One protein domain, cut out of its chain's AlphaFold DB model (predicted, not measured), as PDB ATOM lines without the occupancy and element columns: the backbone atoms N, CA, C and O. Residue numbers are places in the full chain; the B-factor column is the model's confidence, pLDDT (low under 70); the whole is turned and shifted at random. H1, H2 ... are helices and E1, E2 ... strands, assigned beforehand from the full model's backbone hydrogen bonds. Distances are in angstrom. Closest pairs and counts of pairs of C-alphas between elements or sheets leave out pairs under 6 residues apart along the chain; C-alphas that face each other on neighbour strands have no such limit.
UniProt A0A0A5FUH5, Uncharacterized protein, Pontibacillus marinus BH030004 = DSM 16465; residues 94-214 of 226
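AT A GLANCE: This is residues 94 to 214 of the 226 residues of an uncharacterized protein of Pontibacillus marinus BH030004 = DSM 16465 (UniProt A0A0A5FUH5). Two small, separate antiparallel sheets make the body: a twisted four-stranded one, and a three-stranded one whose E3 and E4 are covered on one face by the long helix H3. H3 also reaches E5 and E6 of the larger sheet with its later residues, while H1 sits near the edge strand E2 and the very short H2 near E5 and E6. The printed part has 121 residues with seven named strands and three named helices, in the order E1 E2 E3 E4 H1 E5 H2 E6 E7 H3; the sheets run E2 E1 E5 E6 and E3 E4 E7. The class is mixed, helices and strands, with 60 residues in named elements, under half of the printed part. The whole is compact, with a radius of gyration of the C-alphas of 13.7 A, and rounded, spanning 34 by 32 by 30 A.

HOW THE PARTS SIT: Start with the larger sheet: E2, residues 102 to 105, is an edge strand and the antiparallel neighbour of E1, residues 94 to 96, in a hairpin; look for N 95 and O 104, 2.8 A apart and within hydrogen-bond range. E5, residues 154 to 157, is antiparallel to E1, with N 96 and O 154 at 2.8 A. The other edge strand, E6, residues 176 to 178, is antiparallel to E5, with N 155 and O 178 at 2.8 A. From edge to edge the strands' lines turn by 101 degrees. H1, residues 133 to 144, only grazes this sheet with its residues 135 to 143; its closest C-alpha pair with E2 is Met 103 and Val 139, 6.6 A. H2, residues 165 to 168, is only just on this sheet, with 5 pairs of C-alphas within 10 A, and only grazes it; C-alphas 154 and 165 are the closest of E5 and H2, at 7.6 A. Now go to the smaller sheet: E3, residues 115 to 118, and E4, residues 124 to 129, form an antiparallel hairpin, with N 117 and O 125 at 2.9 A. E7, residues 190 to 193, is antiparallel to E4, with N 193 and O 126 at 2.8 A. H3, residues 199 to 214, makes two layers with this sheet, a helix on one face of it: it lies over E3 and E4 at a height over the sheet of 8.3 A and runs along the strands, at 2 degrees to E4 on the local plane. The closest C-alphas of E3 and H3 are those of Ser 116 and His 203, 5.1 A. H3 is also on the larger sheet; the closest C-alphas of E6 and H3 are those of Leu 177 and Leu 205, 7.3 A. The three helices are apart from one another. In H1 and H3 every O i to N i+4 pair is within hydrogen-bond range; H2 is too short for such a pair.

IN THESE COORDINATES: Find C-alpha 94 at (117.826, 33.160, 163.167), where E1 begins; it is 6.3 A long, E2 7.6 A, E5 9.8 A and E6 5.7 A. E4, the longest strand, starts at C-alpha 124, (130.957, 21.915, 148.483), and runs 17.1 A; E3 measures 9.9 A and E7 10.2 A. H1 is 15.9 A long and H2 5.1 A. H3 runs 22.4 A to C-alpha 214 at (116.217, 19.094, 166.464).

THE WHOLE: The C-alphas farthest apart are those of Gly 120 and Gly 162, 40.1 A. Look between E6 and E7 for the long link, with 11 residues. The printed part has no cut, its mean pLDDT is 94.1, and no printed residue is under 70.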
ATOM      1  N   SER A  94     118.609  32.061 163.710       93.69
ATOM      2  CA  SER A  94     117.826  33.160 163.167       93.69
ATOM      3  C   SER A  94     118.438  33.670 161.878       93.69
ATOM      4  O   SER A  94     119.654  33.746 161.722       93.69
ATOM      5  N   PHE A  95     117.571  34.042 160.948       96.25
ATOM      6  CA  PHE A  95     117.947  34.715 159.722       96.25
ATOM      7  C   PHE A  95     117.636  36.197 159.886       96.25
ATOM      8  O   PHE A  95     116.489  36.570 160.148       96.25
ATOM      9  N   ARG A  96     118.655  37.040 159.740       97.44
ATOM     10  CA  ARG A  96     118.577  38.489 159.946       97.44
ATOM     11  C   ARG A  96     119.064  39.249 158.721       97.44
ATOM     12  O   ARG A  96     119.816  38.714 157.909       97.44
ATOM     13  N   ASP A  97     118.606  40.483 158.547       97.81
ATOM     14  CA  ASP A  97     119.141  41.355 157.497       97.81
ATOM     15  C   ASP A  97     120.470  42.016 157.915       97.81
ATOM     16  O   ASP A  97     121.014  41.755 158.984       97.81
ATOM     17  N   HIS A  98     121.005  42.889 157.059       96.81
ATOM     18  CA  HIS A  98     122.246  43.637 157.317       96.81
ATOM     19  C   HIS A  98     122.193  44.627 158.493       96.81
ATOM     20  O   HIS A  98     123.227  45.190 158.842       96.81
ATOM     21  N   GLN A  99     120.997  44.907 159.011       96.50
ATOM     22  CA  GLN A  99     120.730  45.770 160.164       96.50
ATOM     23  C   GLN A  99     120.311  44.928 161.373       96.50
ATOM     24  O   GLN A  99     119.724  45.454 162.314       96.50
ATOM     25  N   ASP A 100     120.562  43.617 161.315       96.69
ATOM     26  CA  ASP A 100     120.300  42.661 162.381       96.69
ATOM     27  C   ASP A 100     118.808  42.505 162.725       96.69
ATOM     28  O   ASP A 100     118.450  41.918 163.747       96.69
ATOM     29  N   ASN A 101     117.900  42.943 161.845       96.75
ATOM     30  CA  ASN A 101     116.467  42.734 162.030       96.75
ATOM     31  C   ASN A 101     116.112  41.265 161.773       96.75
ATOM     32  O   ASN A 101     116.486  40.710 160.737       96.75
ATOM     33  N   LEU A 102     115.335  40.650 162.670       97.06
ATOM     34  CA  LEU A 102     114.829  39.285 162.498       97.06
ATOM     35  C   LEU A 102     113.922  39.182 161.264       97.06
ATOM     36  O   LEU A 102     112.935  39.908 161.149       97.06
ATOM     37  N   MET A 103     114.255  38.263 160.355       97.69
ATOM     38  CA  MET A 103     113.496  37.986 159.131       97.69
ATOM     39  C   MET A 103     112.800  36.629 159.181       97.69
ATOM     40  O   MET A 103     111.634  36.529 158.810       97.69
ATOM     41  N   LEU A 104     113.512  35.589 159.625       96.56
ATOM     42  CA  LEU A 104     112.994  34.231 159.814       96.56
ATOM     43  C   LEU A 104     113.645  33.626 161.061       96.56
ATOM     44  O   LEU A 104     114.788  33.957 161.378       96.56
ATOM     45  N   SER A 105     112.952  32.719 161.736       94.12
ATOM     46  CA  SER A 105     113.552  31.845 162.745       94.12
ATOM     47  C   SER A 105     113.799  30.456 162.153       94.12
ATOM     48  O   SER A 105     113.498  30.188 160.990       94.12
ATOM     49  N   GLN A 106     114.381  29.565 162.947       91.44
ATOM     50  CA  GLN A 106     114.665  28.185 162.554       91.44
ATOM     51  C   GLN A 106     113.429  27.344 162.200       91.44
ATOM     52  O   GLN A 106     113.576  26.294 161.583       91.44
ATOM     53  N   ASP A 107     112.218  27.809 162.536       92.38
ATOM     54  CA  ASP A 107     110.950  27.149 162.191       92.38
ATOM     55  C   ASP A 107     110.739  27.009 160.673       92.38
ATOM     56  O   ASP A 107     109.986  26.145 160.215       92.38
ATOM     57  N   ILE A 108     111.427  27.840 159.885       95.44
ATOM     58  CA  ILE A 108     111.411  27.799 158.427       95.44
ATOM     59  C   ILE A 108     112.151  26.578 157.868       95.44
ATOM     60  O   ILE A 108     111.927  26.215 156.715       95.44
ATOM     61  N   ILE A 109     113.020  25.943 158.659       95.69
ATOM     62  CA  ILE A 109     113.838  24.795 158.263       95.69
ATOM     63  C   ILE A 109     113.118  23.510 158.671       95.69
ATOM     64  O   ILE A 109     112.689  23.344 159.811       95.69
ATOM     65  N   LYS A 110     112.999  22.556 157.747       96.19
ATOM     66  CA  LYS A 110     112.537  21.212 158.090       96.19
ATOM     67  C   LYS A 110     113.605  20.545 158.965       96.19
ATOM     68  O   LYS A 110     114.752  20.419 158.534       96.19
ATOM     69  N   LYS A 111     113.223  20.116 160.169       92.62
ATOM     70  CA  LYS A 111     114.128  19.498 161.151       92.62
ATOM     71  C   LYS A 111     114.973  18.381 160.534       92.62
ATOM     72  O   LYS A 111     114.438  17.565 159.780       92.62
ATOM     73  N   GLY A 112     116.272  18.376 160.837       92.25
ATOM     74  CA  GLY A 112     117.208  17.338 160.390       92.25
ATOM     75  C   GLY A 112     117.441  17.265 158.873       92.25
ATOM     76  O   GLY A 112     117.968  16.269 158.394       92.25
ATOM     77  N   SER A 113     117.004  18.263 158.093       96.44
ATOM     78  CA  SER A 113     117.080  18.214 156.623       96.44
ATOM     79  C   SER A 113     118.336  18.839 156.021       96.44
ATOM     80  O   SER A 113     118.416  18.934 154.795       96.44
ATOM     81  N   ALA A 114     119.266  19.331 156.843       96.56
ATOM     82  CA  ALA A 114     120.476  19.953 156.342       96.56
ATOM     83  C   ALA A 114     121.502  18.901 155.912       96.56
ATOM     84  O   ALA A 114     121.805  17.973 156.660       96.56
ATOM     85  N   GLU A 115     122.062  19.073 154.721       97.06
ATOM     86  CA  GLU A 115     123.006  18.137 154.118       97.06
ATOM     87  C   GLU A 115     124.212  18.885 153.550       97.06
ATOM     88  O   GLU A 115     124.091  19.976 152.989       97.06
ATOM     89  N   SER A 116     125.391  18.277 153.676       96.69
ATOM     90  CA  SER A 116     126.579  18.685 152.931       96.69
ATOM     91  C   SER A 116     126.573  17.979 151.578       96.69
ATOM     92  O   SER A 116     126.707  16.759 151.517       96.69
ATOM     93  N   GLU A 117     126.489  18.743 150.498       96.06
ATOM     94  CA  GLU A 117     126.464  18.241 149.124       96.06
ATOM     95  C   GLU A 117     127.629  18.817 148.310       96.06
ATOM     96  O   GLU A 117     128.284  19.781 148.704       96.06
ATOM     97  N   GLU A 118     127.877  18.244 147.137       95.38
ATOM     98  CA  GLU A 118     128.764  18.819 146.127       95.38
ATOM     99  C   GLU A 118     127.923  19.168 144.899       95.38
ATOM    100  O   GLU A 118     127.116  18.361 144.430       95.38
ATOM    101  N   THR A 119     128.086  20.376 144.359       92.69
ATOM    102  CA  THR A 119     127.415  20.709 143.096       92.69
ATOM    103  C   THR A 119     128.050  19.939 141.931       92.69
ATOM    104  O   THR A 119     129.115  19.339 142.066       92.69
ATOM    105  N   GLY A 120     127.448  19.997 140.739       91.06
ATOM    106  CA  GLY A 120     127.957  19.278 139.561       91.06
ATOM    107  C   GLY A 120     129.395  19.626 139.137       91.06
ATOM    108  O   GLY A 120     129.980  18.888 138.350       91.06
ATOM    109  N   ASN A 121     129.975  20.721 139.641       91.81
ATOM    110  CA  ASN A 121     131.375  21.094 139.414       91.81
ATOM    111  C   ASN A 121     132.323  20.704 140.574       91.81
ATOM    112  O   ASN A 121     133.490  21.090 140.543       91.81
ATOM    113  N   GLY A 122     131.835  19.985 141.589       92.06
ATOM    114  CA  GLY A 122     132.599  19.573 142.771       92.06
ATOM    115  C   GLY A 122     132.686  20.617 143.891       92.06
ATOM    116  O   GLY A 122     133.390  20.388 144.868       92.06
ATOM    117  N   GLN A 123     132.006  21.765 143.779       94.25
ATOM    118  CA  GLN A 123     131.985  22.769 144.848       94.25
ATOM    119  C   GLN A 123     131.147  22.284 146.047       94.25
ATOM    120  O   GLN A 123     129.958  22.016 145.846       94.25
ATOM    121  N   PRO A 124     131.710  22.229 147.272       96.50
ATOM    122  CA  PRO A 124     130.957  21.915 148.483       96.50
ATOM    123  C   PRO A 124     129.906  22.984 148.791       96.50
ATOM    124  O   PRO A 124     130.176  24.187 148.725       96.50
ATOM    125  N   VAL A 125     128.699  22.542 149.131       96.06
ATOM    126  CA  VAL A 125     127.561  23.393 149.495       96.06
ATOM    127  C   VAL A 125     126.780  22.775 150.647       96.06
ATOM    128  O   VAL A 125     126.829  21.568 150.867       96.06
ATOM    129  N   VAL A 126     126.020  23.603 151.362       96.75
ATOM    130  CA  VAL A 126     125.027  23.115 152.329       96.75
ATOM    131  C   VAL A 126     123.644  23.278 151.735       96.75
ATOM    132  O   VAL A 126     123.322  24.347 151.212       96.75
ATOM    133  N   THR A 127     122.811  22.252 151.824       97.06
ATOM    134  CA  THR A 127     121.399  22.334 151.453       97.06
ATOM    135  C   THR A 127     120.513  22.084 152.661       97.06
ATOM    136  O   THR A 127     120.962  21.491 153.631       97.06
ATOM    137  N   PHE A 128     119.272  22.567 152.634       97.00
ATOM    138  CA  PHE A 128     118.230  22.173 153.588       97.00
ATOM    139  C   PHE A 128     116.840  22.389 152.994       97.00
ATOM    140  O   PHE A 128     116.651  23.185 152.067       97.00
ATOM    141  N   SER A 129     115.851  21.674 153.524       98.00
ATOM    142  CA  SER A 129     114.454  21.800 153.105       98.00
ATOM    143  C   SER A 129     113.708  22.835 153.945       98.00
ATOM    144  O   SER A 129     113.971  22.996 155.135       98.00
ATOM    145  N   LEU A 130     112.742  23.514 153.332       97.50
ATOM    146  CA  LEU A 130     111.912  24.524 153.978       97.50
ATOM    147  C   LEU A 130     110.557  23.964 154.408       97.50
ATOM    148  O   LEU A 130     109.965  23.129 153.723       97.50
ATOM    149  N   THR A 131     110.026  24.489 155.508       97.12
ATOM    150  CA  THR A 131     108.643  24.250 155.948       97.12
ATOM    151  C   THR A 131     107.645  25.166 155.234       97.12
ATOM    152  O   THR A 131     106.480  24.802 155.083       97.12
ATOM    153  N   SER A 132     108.083  26.341 154.757       96.94
ATOM    154  CA  SER A 132     107.253  27.292 154.006       96.94
ATOM    155  C   SER A 132     108.043  27.998 152.901       96.94
ATOM    156  O   SER A 132     108.853  28.889 153.148       96.94
ATOM    157  N   GLU A 133     107.752  27.632 151.654       96.62
ATOM    158  CA  GLU A 133     108.278  28.311 150.464       96.62
ATOM    159  C   GLU A 133     107.817  29.777 150.384       96.62
ATOM    160  O   GLU A 133     108.575  30.647 149.964       96.62
ATOM    161  N   GLU A 134     106.584  30.062 150.807       97.44
ATOM    162  CA  GLU A 134     105.974  31.392 150.724       97.44
ATOM    163  C   GLU A 134     106.682  32.411 151.624       97.44
ATOM    164  O   GLU A 134     107.138  33.443 151.131       97.44
ATOM    165  N   LYS A 135     106.883  32.089 152.910       97.19
ATOM    166  CA  LYS A 135     107.621  32.964 153.840       97.19
ATOM    167  C   LYS A 135     109.043  33.242 153.345       97.19
ATOM    168  O   LYS A 135     109.524  34.376 153.396       97.19
ATOM    169  N   PHE A 136     109.724  32.215 152.835       97.50
ATOM    170  CA  PHE A 136     111.079  32.371 152.310       97.50
ATOM    171  C   PHE A 136     111.107  33.224 151.033       97.50
ATOM    172  O   PHE A 136     111.988  34.071 150.858       97.50
ATOM    173  N   TYR A 137     110.110  33.068 150.160       97.62
ATOM    174  CA  TYR A 137     109.935  33.906 148.979       97.62
ATOM    175  C   TYR A 137     109.724  35.381 149.337       97.62
ATOM    176  O   TYR A 137     110.345  36.253 148.722       97.62
ATOM    177  N   GLU A 138     108.893  35.686 150.333       98.00
ATOM    178  CA  GLU A 138     108.658  37.059 150.797       98.00
ATOM    179  C   GLU A 138     109.940  37.704 151.331       98.00
ATOM    180  O   GLU A 138     110.323  38.800 150.903       98.00
ATOM    181  N   VAL A 139     110.658  36.995 152.207       97.88
ATOM    182  CA  VAL A 139     111.906  37.491 152.794       97.88
ATOM    183  C   VAL A 139     112.972  37.694 151.724       97.88
ATOM    184  O   VAL A 139     113.562  38.772 151.637       97.88
ATOM    185  N   THR A 140     113.186  36.723 150.836       97.75
ATOM    186  CA  THR A 140     114.176  36.873 149.757       97.75
ATOM    187  C   THR A 140     113.790  37.955 148.746       97.75
ATOM    188  O   THR A 140     114.668  38.640 148.215       97.75
ATOM    189  N   SER A 141     112.494  38.195 148.523       97.94
ATOM    190  CA  SER A 141     112.007  39.336 147.736       97.94
ATOM    191  C   SER A 141     112.359  40.674 148.392       97.94
ATOM    192  O   SER A 141     112.805  41.590 147.705       97.94
ATOM    193  N   LYS A 142     112.225  40.794 149.717       97.62
ATOM    194  CA  LYS A 142     112.616  42.006 150.453       97.62
ATOM    195  C   LYS A 142     114.131  42.229 150.402       97.62
ATOM    196  O   LYS A 142     114.584  43.313 150.034       97.62
ATOM    197  N   ILE A 143     114.920  41.201 150.719       97.81
ATOM    198  CA  ILE A 143     116.385  41.317 150.776       97.81
ATOM    199  C   ILE A 143     116.986  41.579 149.389       97.81
ATOM    200  O   ILE A 143     117.851  42.443 149.260       97.81
ATOM    201  N   SER A 144     116.511  40.910 148.333       97.31
ATOM    202  CA  SER A 144     117.035  41.116 146.969       97.31
ATOM    203  C   SER A 144     116.793  42.521 146.411       97.31
ATOM    204  O   SER A 144     117.581  42.987 145.587       97.31
ATOM    205  N   ASN A 145     115.768  43.223 146.901       97.25
ATOM    206  CA  ASN A 145     115.499  44.624 146.567       97.25
ATOM    207  C   ASN A 145     116.318  45.624 147.409       97.25
ATOM    208  O   ASN A 145     116.234  46.832 147.189       97.25
ATOM    209  N   THR A 146     117.118  45.154 148.370       97.00
ATOM    210  CA  THR A 146     117.992  46.016 149.178       97.00
ATOM    211  C   THR A 146     119.202  46.473 148.359       97.00
ATOM    212  O   THR A 146     119.771  45.715 147.571       97.00
ATOM    213  N   LYS A 147     119.631  47.731 148.540       96.69
ATOM    214  CA  LYS A 147     120.778  48.301 147.815       96.69
ATOM    215  C   LYS A 147     122.043  47.476 148.074       96.69
ATOM    216  O   LYS A 147     122.451  47.298 149.217       96.69
ATOM    217  N   LYS A 148     122.714  47.030 147.009       95.88
ATOM    218  CA  LYS A 148     124.009  46.338 147.117       95.88
ATOM    219  C   LYS A 148     125.062  47.260 147.768       95.88
ATOM    220  O   LYS A 148     125.090  48.446 147.432       95.88
ATOM    221  N   PRO A 149     125.925  46.746 148.666       93.94
ATOM    222  CA  PRO A 149     126.126  45.333 149.012       93.94
ATOM    223  C   PRO A 149     125.261  44.818 150.182       93.94
ATOM    224  O   PRO A 149     125.532  43.731 150.689       93.94
ATOM    225  N   ASN A 150     124.240  45.554 150.626       96.44
ATOM    226  CA  ASN A 150     123.475  45.249 151.845       96.44
ATOM    227  C   ASN A 150     122.403  44.159 151.667       96.44
ATOM    228  O   ASN A 150     121.687  43.837 152.608       96.44
ATOM    229  N   ASN A 151     122.285  43.568 150.479       97.19
ATOM    230  CA  ASN A 151     121.373  42.465 150.180       97.19
ATOM    231  C   ASN A 151     121.879  41.127 150.760       97.19
ATOM    232  O   ASN A 151     122.128  40.174 150.021       97.19
ATOM    233  N   VAL A 152     122.079  41.072 152.076       96.69
ATOM    234  CA  VAL A 152     122.514  39.885 152.828       96.69
ATOM    235  C   VAL A 152     121.379  39.320 153.663       96.69
ATOM    236  O   VAL A 152     120.557  40.069 154.189       96.69
ATOM    237  N   LEU A 153     121.372  37.998 153.799       97.06
ATOM    238  CA  LEU A 153     120.572  37.290 154.789       97.06
ATOM    239  C   LEU A 153     121.540  36.531 155.697       97.06
ATOM    240  O   LEU A 153     122.107  35.525 155.286       97.06
ATOM    241  N   VAL A 154     121.786  37.068 156.886       96.19
ATOM    242  CA  VAL A 154     122.763  36.569 157.855       96.19
ATOM    243  C   VAL A 154     122.122  35.476 158.697       96.19
ATOM    244  O   VAL A 154     121.071  35.695 159.290       96.19
ATOM    245  N   MET A 155     122.745  34.305 158.751       93.94
ATOM    246  CA  MET A 155     122.319  33.182 159.575       93.94
ATOM    247  C   MET A 155     123.113  33.183 160.876       93.94
ATOM    248  O   MET A 155     124.285  32.807 160.902       93.94
ATOM    249  N   TRP A 156     122.467  33.621 161.946       92.50
ATOM    250  CA  TRP A 156     123.032  33.671 163.284       92.50
ATOM    251  C   TRP A 156     122.752  32.389 164.042       92.50
ATOM    252  O   TRP A 156     121.650  31.848 163.954       92.50
ATOM    253  N   PHE A 157     123.724  31.971 164.842       87.31
ATOM    254  CA  PHE A 157     123.561  30.921 165.831       87.31
ATOM    255  C   PHE A 157     123.532  31.579 167.203       87.31
ATOM    256  O   PHE A 157     124.569  31.994 167.714       87.31
ATOM    257  N   GLY A 158     122.321  31.771 167.739       85.06
ATOM    258  CA  GLY A 158     122.106  32.443 169.019       85.06
ATOM    259  C   GLY A 158     122.618  33.853 169.079       85.06
ATOM    260  O   GLY A 158     123.505  34.170 169.873       85.06
ATOM    261  N   TYR A 159     122.018  34.651 168.211       89.81
ATOM    262  CA  TYR A 159     122.127  36.091 168.233       89.81
ATOM    263  C   TYR A 159     121.829  36.643 169.633       89.81
ATOM    264  O   TYR A 159     120.762  36.379 170.191       89.81
ATOM    265  N   GLU A 160     122.745  37.447 170.153       88.56
ATOM    266  CA  GLU A 160     122.598  38.186 171.403       88.56
ATOM    267  C   GLU A 160     122.362  39.674 171.115       88.56
ATOM    268  O   GLU A 160     122.902  40.239 170.161       88.56
ATOM    269  N   GLU A 161     121.532  40.325 171.935       86.69
ATOM    270  CA  GLU A 161     121.238  41.749 171.770       86.69
ATOM    271  C   GLU A 161     122.526  42.581 171.866       86.69
ATOM    272  O   GLU A 161     123.310  42.443 172.804       86.69
ATOM    273  N   GLY A 162     122.745  43.443 170.871       88.94
ATOM    274  CA  GLY A 162     123.960  44.248 170.746       88.94
ATOM    275  C   GLY A 162     125.013  43.660 169.806       88.94
ATOM    276  O   GLY A 162     125.903  44.398 169.398       88.94
ATOM    277  N   GLN A 163     124.897  42.392 169.391       91.44
ATOM    278  CA  GLN A 163     125.705  41.879 168.283       91.44
ATOM    279  C   GLN A 163     125.256  42.515 166.968       91.44
ATOM    280  O   GLN A 163     124.054  42.656 166.713       91.44
ATOM    281  N   THR A 164     126.222  42.873 166.118       96.00
ATOM    282  CA  THR A 164     125.927  43.466 164.812       96.00
ATOM    283  C   THR A 164     126.675  42.783 163.680       96.00
ATOM    284  O   THR A 164     127.868  42.486 163.777       96.00
ATOM    285  N   TYR A 165     126.002  42.584 162.547       96.12
ATOM    286  CA  TYR A 165     126.634  42.058 161.337       96.12
ATOM    287  C   TYR A 165     127.808  42.936 160.882       96.12
ATOM    288  O   TYR A 165     128.809  42.432 160.374       96.12
ATOM    289  N   LEU A 166     127.695  44.254 161.060       95.00
ATOM    290  CA  LEU A 166     128.732  45.201 160.652       95.00
ATOM    291  C   LEU A 166     130.044  45.019 161.419       95.00
ATOM    292  O   LEU A 166     131.094  45.205 160.814       95.00
ATOM    293  N   GLU A 167     129.990  44.660 162.699       95.25
ATOM    294  CA  GLU A 167     131.181  44.410 163.515       95.25
ATOM    295  C   GLU A 167     131.712  42.984 163.341       95.25
ATOM    296  O   GLU A 167     132.923  42.776 163.375       95.25
ATOM    297  N   GLU A 168     130.829  41.999 163.146       95.19
ATOM    298  CA  GLU A 168     131.227  40.597 162.979       95.19
ATOM    299  C   GLU A 168     131.865  40.317 161.614       95.19
ATOM    300  O   GLU A 168     132.794  39.522 161.528       95.19
ATOM    301  N   ARG A 169     131.406  40.965 160.533       93.94
ATOM    302  CA  ARG A 169     131.786  40.585 159.155       93.94
ATOM    303  C   ARG A 169     133.280  40.680 158.831       93.94
ATOM    304  O   ARG A 169     133.710  40.097 157.840       93.94
ATOM    305  N   ASP A 170     134.014  41.479 159.600       91.81
ATOM    306  CA  ASP A 170     135.435  41.757 159.393       91.81
ATOM    307  C   ASP A 170     136.319  40.950 160.372       91.81
ATOM    308  O   ASP A 170     137.544  41.086 160.355       91.81
ATOM    309  N   LYS A 171     135.718  40.101 161.223       93.50
ATOM    310  CA  LYS A 171     136.429  39.201 162.142       93.50
ATOM    311  C   LYS A 171     136.867  37.918 161.439       93.50
ATOM    312  O   LYS A 171     136.227  37.460 160.497       93.50
ATOM    313  N   GLU A 172     137.952  37.328 161.939       89.31
ATOM    314  CA  GLU A 172     138.449  36.026 161.476       89.31
ATOM    315  C   GLU A 172     137.465  34.892 161.803       89.31
ATOM    316  O   GLU A 172     137.227  34.032 160.961       89.31
ATOM    317  N   ASP A 173     136.844  34.952 162.984       87.12
ATOM    318  CA  ASP A 173     135.810  34.020 163.439       87.12
ATOM    319  C   ASP A 173     134.544  34.805 163.839       87.12
ATOM    320  O   ASP A 173     134.440  35.285 164.975       87.12
ATOM    321  N   PRO A 174     133.625  35.068 162.890       91.25
ATOM    322  CA  PRO A 174     132.389  35.783 163.174       91.25
ATOM    323  C   PRO A 174     131.408  34.908 163.961       91.25
ATOM    324  O   PRO A 174     131.274  33.712 163.721       91.25
ATOM    325  N   ALA A 175     130.604  35.526 164.823       89.19
ATOM    326  CA  ALA A 175     129.571  34.814 165.580       89.19
ATOM    327  C   ALA A 175     128.410  34.259 164.716       89.19
ATOM    328  O   ALA A 175     127.629  33.425 165.185       89.19
ATOM    329  N   TYR A 176     128.257  34.707 163.464       91.19
ATOM    330  CA  TYR A 176     127.270  34.159 162.527       91.19
ATOM    331  C   TYR A 176     127.832  32.957 161.750       91.19
ATOM    332  O   TYR A 176     129.014  32.891 161.437       91.19
ATOM    333  N   LEU A 177     126.962  32.034 161.335       88.88
ATOM    334  CA  LEU A 177     127.360  30.837 160.581       88.88
ATOM    335  C   LEU A 177     127.537  31.094 159.083       88.88
ATOM    336  O   LEU A 177     128.362  30.465 158.426       88.88
ATOM    337  N   SER A 178     126.716  31.973 158.504       90.94
ATOM    338  CA  SER A 178     126.835  32.356 157.094       90.94
ATOM    339  C   SER A 178     126.170  33.706 156.816       90.94
ATOM    340  O   SER A 178     125.245  34.101 157.522       90.94
ATOM    341  N   ALA A 179     126.612  34.410 155.772       94.12
ATOM    342  CA  ALA A 179     126.020  35.683 155.342       94.12
ATOM    343  C   ALA A 179     125.882  35.783 153.806       94.12
ATOM    344  O   ALA A 179     126.480  36.668 153.178       94.12
ATOM    345  N   PRO A 180     125.131  34.871 153.155       93.00
ATOM    346  CA  PRO A 180     124.972  34.868 151.705       93.00
ATOM    347  C   PRO A 180     124.305  36.144 151.174       93.00
ATOM    348  O   PRO A 180     123.418  36.738 151.795       93.00
ATOM    349  N   LYS A 181     124.698  36.538 149.957       95.31
ATOM    350  CA  LYS A 181     124.005  37.584 149.198       95.31
ATOM    351  C   LYS A 181     122.744  37.008 148.564       95.31
ATOM    352  O   LYS A 181     122.810  36.049 147.797       95.31
ATOM    353  N   VAL A 182     121.609  37.657 148.787       95.81
ATOM    354  CA  VAL A 182     120.347  37.313 148.130       95.81
ATOM    355  C   VAL A 182     120.192  38.219 146.915       95.81
ATOM    356  O   VAL A 182     119.920  39.410 147.035       95.81
ATOM    357  N   ASN A 183     120.434  37.676 145.724       95.31
ATOM    358  CA  ASN A 183     120.412  38.451 144.474       95.31
ATOM    359  C   ASN A 183     119.080  38.373 143.724       95.31
ATOM    360  O   ASN A 183     118.867  39.123 142.777       95.31
ATOM    361  N   GLN A 184     118.198  37.467 144.134       95.81
ATOM    362  CA  GLN A 184     116.885  37.277 143.541       95.81
ATOM    363  C   GLN A 184     115.924  36.736 144.594       95.81
ATOM    364  O   GLN A 184     116.340  36.087 145.553       95.81
ATOM    365  N   ARG A 185     114.635  36.978 144.381       96.00
ATOM    366  CA  ARG A 185     113.558  36.264 145.068       96.00
ATOM    367  C   ARG A 185     113.632  34.770 144.759       96.00
ATOM    368  O   ARG A 185     113.819  34.390 143.603       96.00
ATOM    369  N   LEU A 186     113.478  33.939 145.781       95.50
ATOM    370  CA  LEU A 186     113.594  32.488 145.677       95.50
ATOM    371  C   LEU A 186     112.258  31.852 146.037       95.50
ATOM    372  O   LEU A 186     111.806  31.941 147.171       95.50
ATOM    373  N   LYS A 187     111.632  31.214 145.050       95.44
ATOM    374  CA  LYS A 187     110.426  30.410 145.228       95.44
ATOM    375  C   LYS A 187     110.822  28.937 145.098       95.44
ATOM    376  O   LYS A 187     110.917  28.425 143.988       95.44
ATOM    377  N   THR A 188     111.204  28.329 146.216       95.25
ATOM    378  CA  THR A 188     111.745  26.965 146.292       95.25
ATOM    379  C   THR A 188     111.405  26.333 147.637       95.25
ATOM    380  O   THR A 188     111.274  27.042 148.632       95.25
ATOM    381  N   SER A 189     111.340  25.005 147.679       94.62
ATOM    382  CA  SER A 189     111.254  24.211 148.906       94.62
ATOM    383  C   SER A 189     112.615  23.717 149.412       94.62
ATOM    384  O   SER A 189     112.696  23.231 150.536       94.62
ATOM    385  N   LYS A 190     113.684  23.848 148.612       95.81
ATOM    386  CA  LYS A 190     115.063  23.477 148.972       95.81
ATOM    387  C   LYS A 190     115.989  24.680 148.801       95.81
ATOM    388  O   LYS A 190     116.019  25.297 147.734       95.81
ATOM    389  N   VAL A 191     116.728  25.014 149.854       94.94
ATOM    390  CA  VAL A 191     117.732  26.086 149.869       94.94
ATOM    391  C   VAL A 191     119.113  25.478 149.689       94.94
ATOM    392  O   VAL A 191     119.374  24.379 150.164       94.94
ATOM    393  N   GLN A 192     119.990  26.210 149.005       95.00
ATOM    394  CA  GLN A 192     121.403  25.888 148.859       95.00
ATOM    395  C   GLN A 192     122.228  27.108 149.286       95.00
ATOM    396  O   GLN A 192     122.113  28.180 148.686       95.00
ATOM    397  N   ILE A 193     123.058  26.945 150.314       91.69
ATOM    398  CA  ILE A 193     124.054  27.921 150.753       91.69
ATOM    399  C   ILE A 193     125.360  27.611 150.020       91.69
ATOM    400  O   ILE A 193     125.924  26.525 150.151       91.69
ATOM    401  N   THR A 194     125.836  28.579 149.242       88.94
ATOM    402  CA  THR A 194     127.098  28.495 148.503       88.94
ATOM    403  C   THR A 194     128.147  29.432 149.097       88.94
ATOM    404  O   THR A 194     127.818  30.447 149.711       88.94
ATOM    405  N   GLY A 195     129.422  29.091 148.906       83.06
ATOM    406  CA  GLY A 195     130.557  29.852 149.418       83.06
ATOM    407  C   GLY A 195     131.887  29.193 149.062       83.06
ATOM    408  O   GLY A 195     131.924  28.196 148.338       83.06
ATOM    409  N   ASN A 196     132.980  29.745 149.583       85.88
ATOM    410  CA  ASN A 196     134.314  29.148 149.477       85.88
ATOM    411  C   ASN A 196     134.526  28.115 150.592       85.88
ATOM    412  O   ASN A 196     135.500  28.202 151.330       85.88
ATOM    413  N   PHE A 197     133.579  27.192 150.744       90.31
ATOM    414  CA  PHE A 197     133.647  26.173 151.782       90.31
ATOM    415  C   PHE A 197     134.495  24.984 151.341       90.31
ATOM    416  O   PHE A 197     134.478  24.562 150.180       90.31
ATOM    417  N   THR A 198     135.177  24.400 152.309       93.50
ATOM    418  CA  THR A 198     135.672  23.031 152.274       93.50
ATOM    419  C   THR A 198     134.543  22.051 152.600       93.50
ATOM    420  O   THR A 198     133.515  22.410 153.175       93.50
ATOM    421  N   LYS A 199     134.744  20.776 152.260       94.50
ATOM    422  CA  LYS A 199     133.793  19.699 152.575       94.50
ATOM    423  C   LYS A 199     133.582  19.505 154.081       94.50
ATOM    424  O   LYS A 199     132.494  19.146 154.517       94.50
ATOM    425  N   GLU A 200     134.630  19.725 154.868       94.19
ATOM    426  CA  GLU A 200     134.556  19.634 156.324       94.19
ATOM    427  C   GLU A 200     133.707  20.773 156.903       94.19
ATOM    428  O   GLU A 200     132.835  20.531 157.736       94.19
ATOM    429  N   GLU A 201     133.892  22.002 156.411       92.69
ATOM    430  CA  GLU A 201     133.092  23.158 156.833       92.69
ATOM    431  C   GLU A 201     131.614  22.993 156.475       92.69
ATOM    432  O   GLU A 201     130.754  23.317 157.293       92.69
ATOM    433  N   THR A 202     131.289  22.454 155.293       95.06
ATOM    434  CA  THR A 202     129.888  22.192 154.929       95.06
ATOM    435  C   THR A 202     129.264  21.102 155.793       95.06
ATOM    436  O   THR A 202     128.098  21.226 156.162       95.06
ATOM    437  N   HIS A 203     130.023  20.068 156.170       94.31
ATOM    438  CA  HIS A 203     129.544  19.035 157.089       94.31
ATOM    439  C   HIS A 203     129.270  19.608 158.485       94.31
ATOM    440  O   HIS A 203     128.154  19.477 158.985       94.31
ATOM    441  N   LYS A 204     130.235  20.338 159.058       90.50
ATOM    442  CA  LYS A 204     130.088  21.015 160.358       90.50
ATOM    443  C   LYS A 204     128.927  22.010 160.363       90.50
ATOM    444  O   LYS A 204     128.194  22.113 161.342       90.50
ATOM    445  N   LEU A 205     128.731  22.752 159.272       91.50
ATOM    446  CA  LEU A 205     127.619  23.692 159.152       91.50
ATOM    447  C   LEU A 205     126.264  22.973 159.085       91.50
ATOM    448  O   LEU A 205     125.331  23.382 159.776       91.50
ATOM    449  N   ALA A 206     126.148  21.907 158.289       94.12
ATOM    450  CA  ALA A 206     124.929  21.102 158.217       94.12
ATOM    451  C   ALA A 206     124.590  20.467 159.576       94.12
ATOM    452  O   ALA A 206     123.442  20.530 160.014       94.12
ATOM    453  N   GLU A 207     125.596  19.942 160.277       92.31
ATOM    454  CA  GLU A 207     125.453  19.383 161.622       92.31
ATOM    455  C   GLU A 207     124.933  20.422 162.626       92.31
ATOM    456  O   GLU A 207     123.921  20.180 163.287       92.31
ATOM    457  N   LYS A 208     125.541  21.615 162.677       90.38
ATOM    458  CA  LYS A 208     125.066  22.722 163.527       90.38
ATOM    459  C   LYS A 208     123.608  23.090 163.229       90.38
ATOM    460  O   LYS A 208     122.831  23.314 164.158       90.38
ATOM    461  N   ILE A 209     123.221  23.133 161.949       92.44
ATOM    462  CA  ILE A 209     121.834  23.417 161.548       92.44
ATOM    463  C   ILE A 209     120.884  22.324 162.046       92.44
ATOM    464  O   ILE A 209     119.839  22.622 162.633       92.44
ATOM    465  N   ASN A 210     121.242  21.060 161.839       93.75
ATOM    466  CA  ASN A 210     120.410  19.934 162.242       93.75
ATOM    467  C   ASN A 210     120.248  19.866 163.757       93.75
ATOM    468  O   ASN A 210     119.110  19.852 164.221       93.75
ATOM    469  N   ILE A 211     121.341  19.926 164.521       90.56
ATOM    470  CA  ILE A 211     121.285  19.891 165.988       90.56
ATOM    471  C   ILE A 211     120.415  21.029 166.519       90.56
ATOM    472  O   ILE A 211     119.524  20.766 167.318       90.56
ATOM    473  N   SER A 212     120.578  22.257 166.016       88.56
ATOM    474  CA  SER A 212     119.771  23.408 166.448       88.56
ATOM    475  C   SER A 212     118.269  23.244 166.176       88.56
ATOM    476  O   SER A 212     117.424  23.581 167.009       88.56
ATOM    477  N   THR A 213     117.907  22.707 165.007       90.31
ATOM    478  CA  THR A 213     116.492  22.490 164.656       90.31
ATOM    479  C   THR A 213     115.867  21.318 165.418       90.31
ATOM    480  O   THR A 213     114.677  21.365 165.746       90.31
ATOM    481  N   LEU A 214     116.650  20.279 165.719       91.25
ATOM    482  CA  LEU A 214     116.217  19.094 166.464       91.25
ATOM    483  C   LEU A 214     116.108  19.372 167.968       91.25
ATOM    484  O   LEU A 214     115.148  18.932 168.595       91.25
TER     485      LEU A 214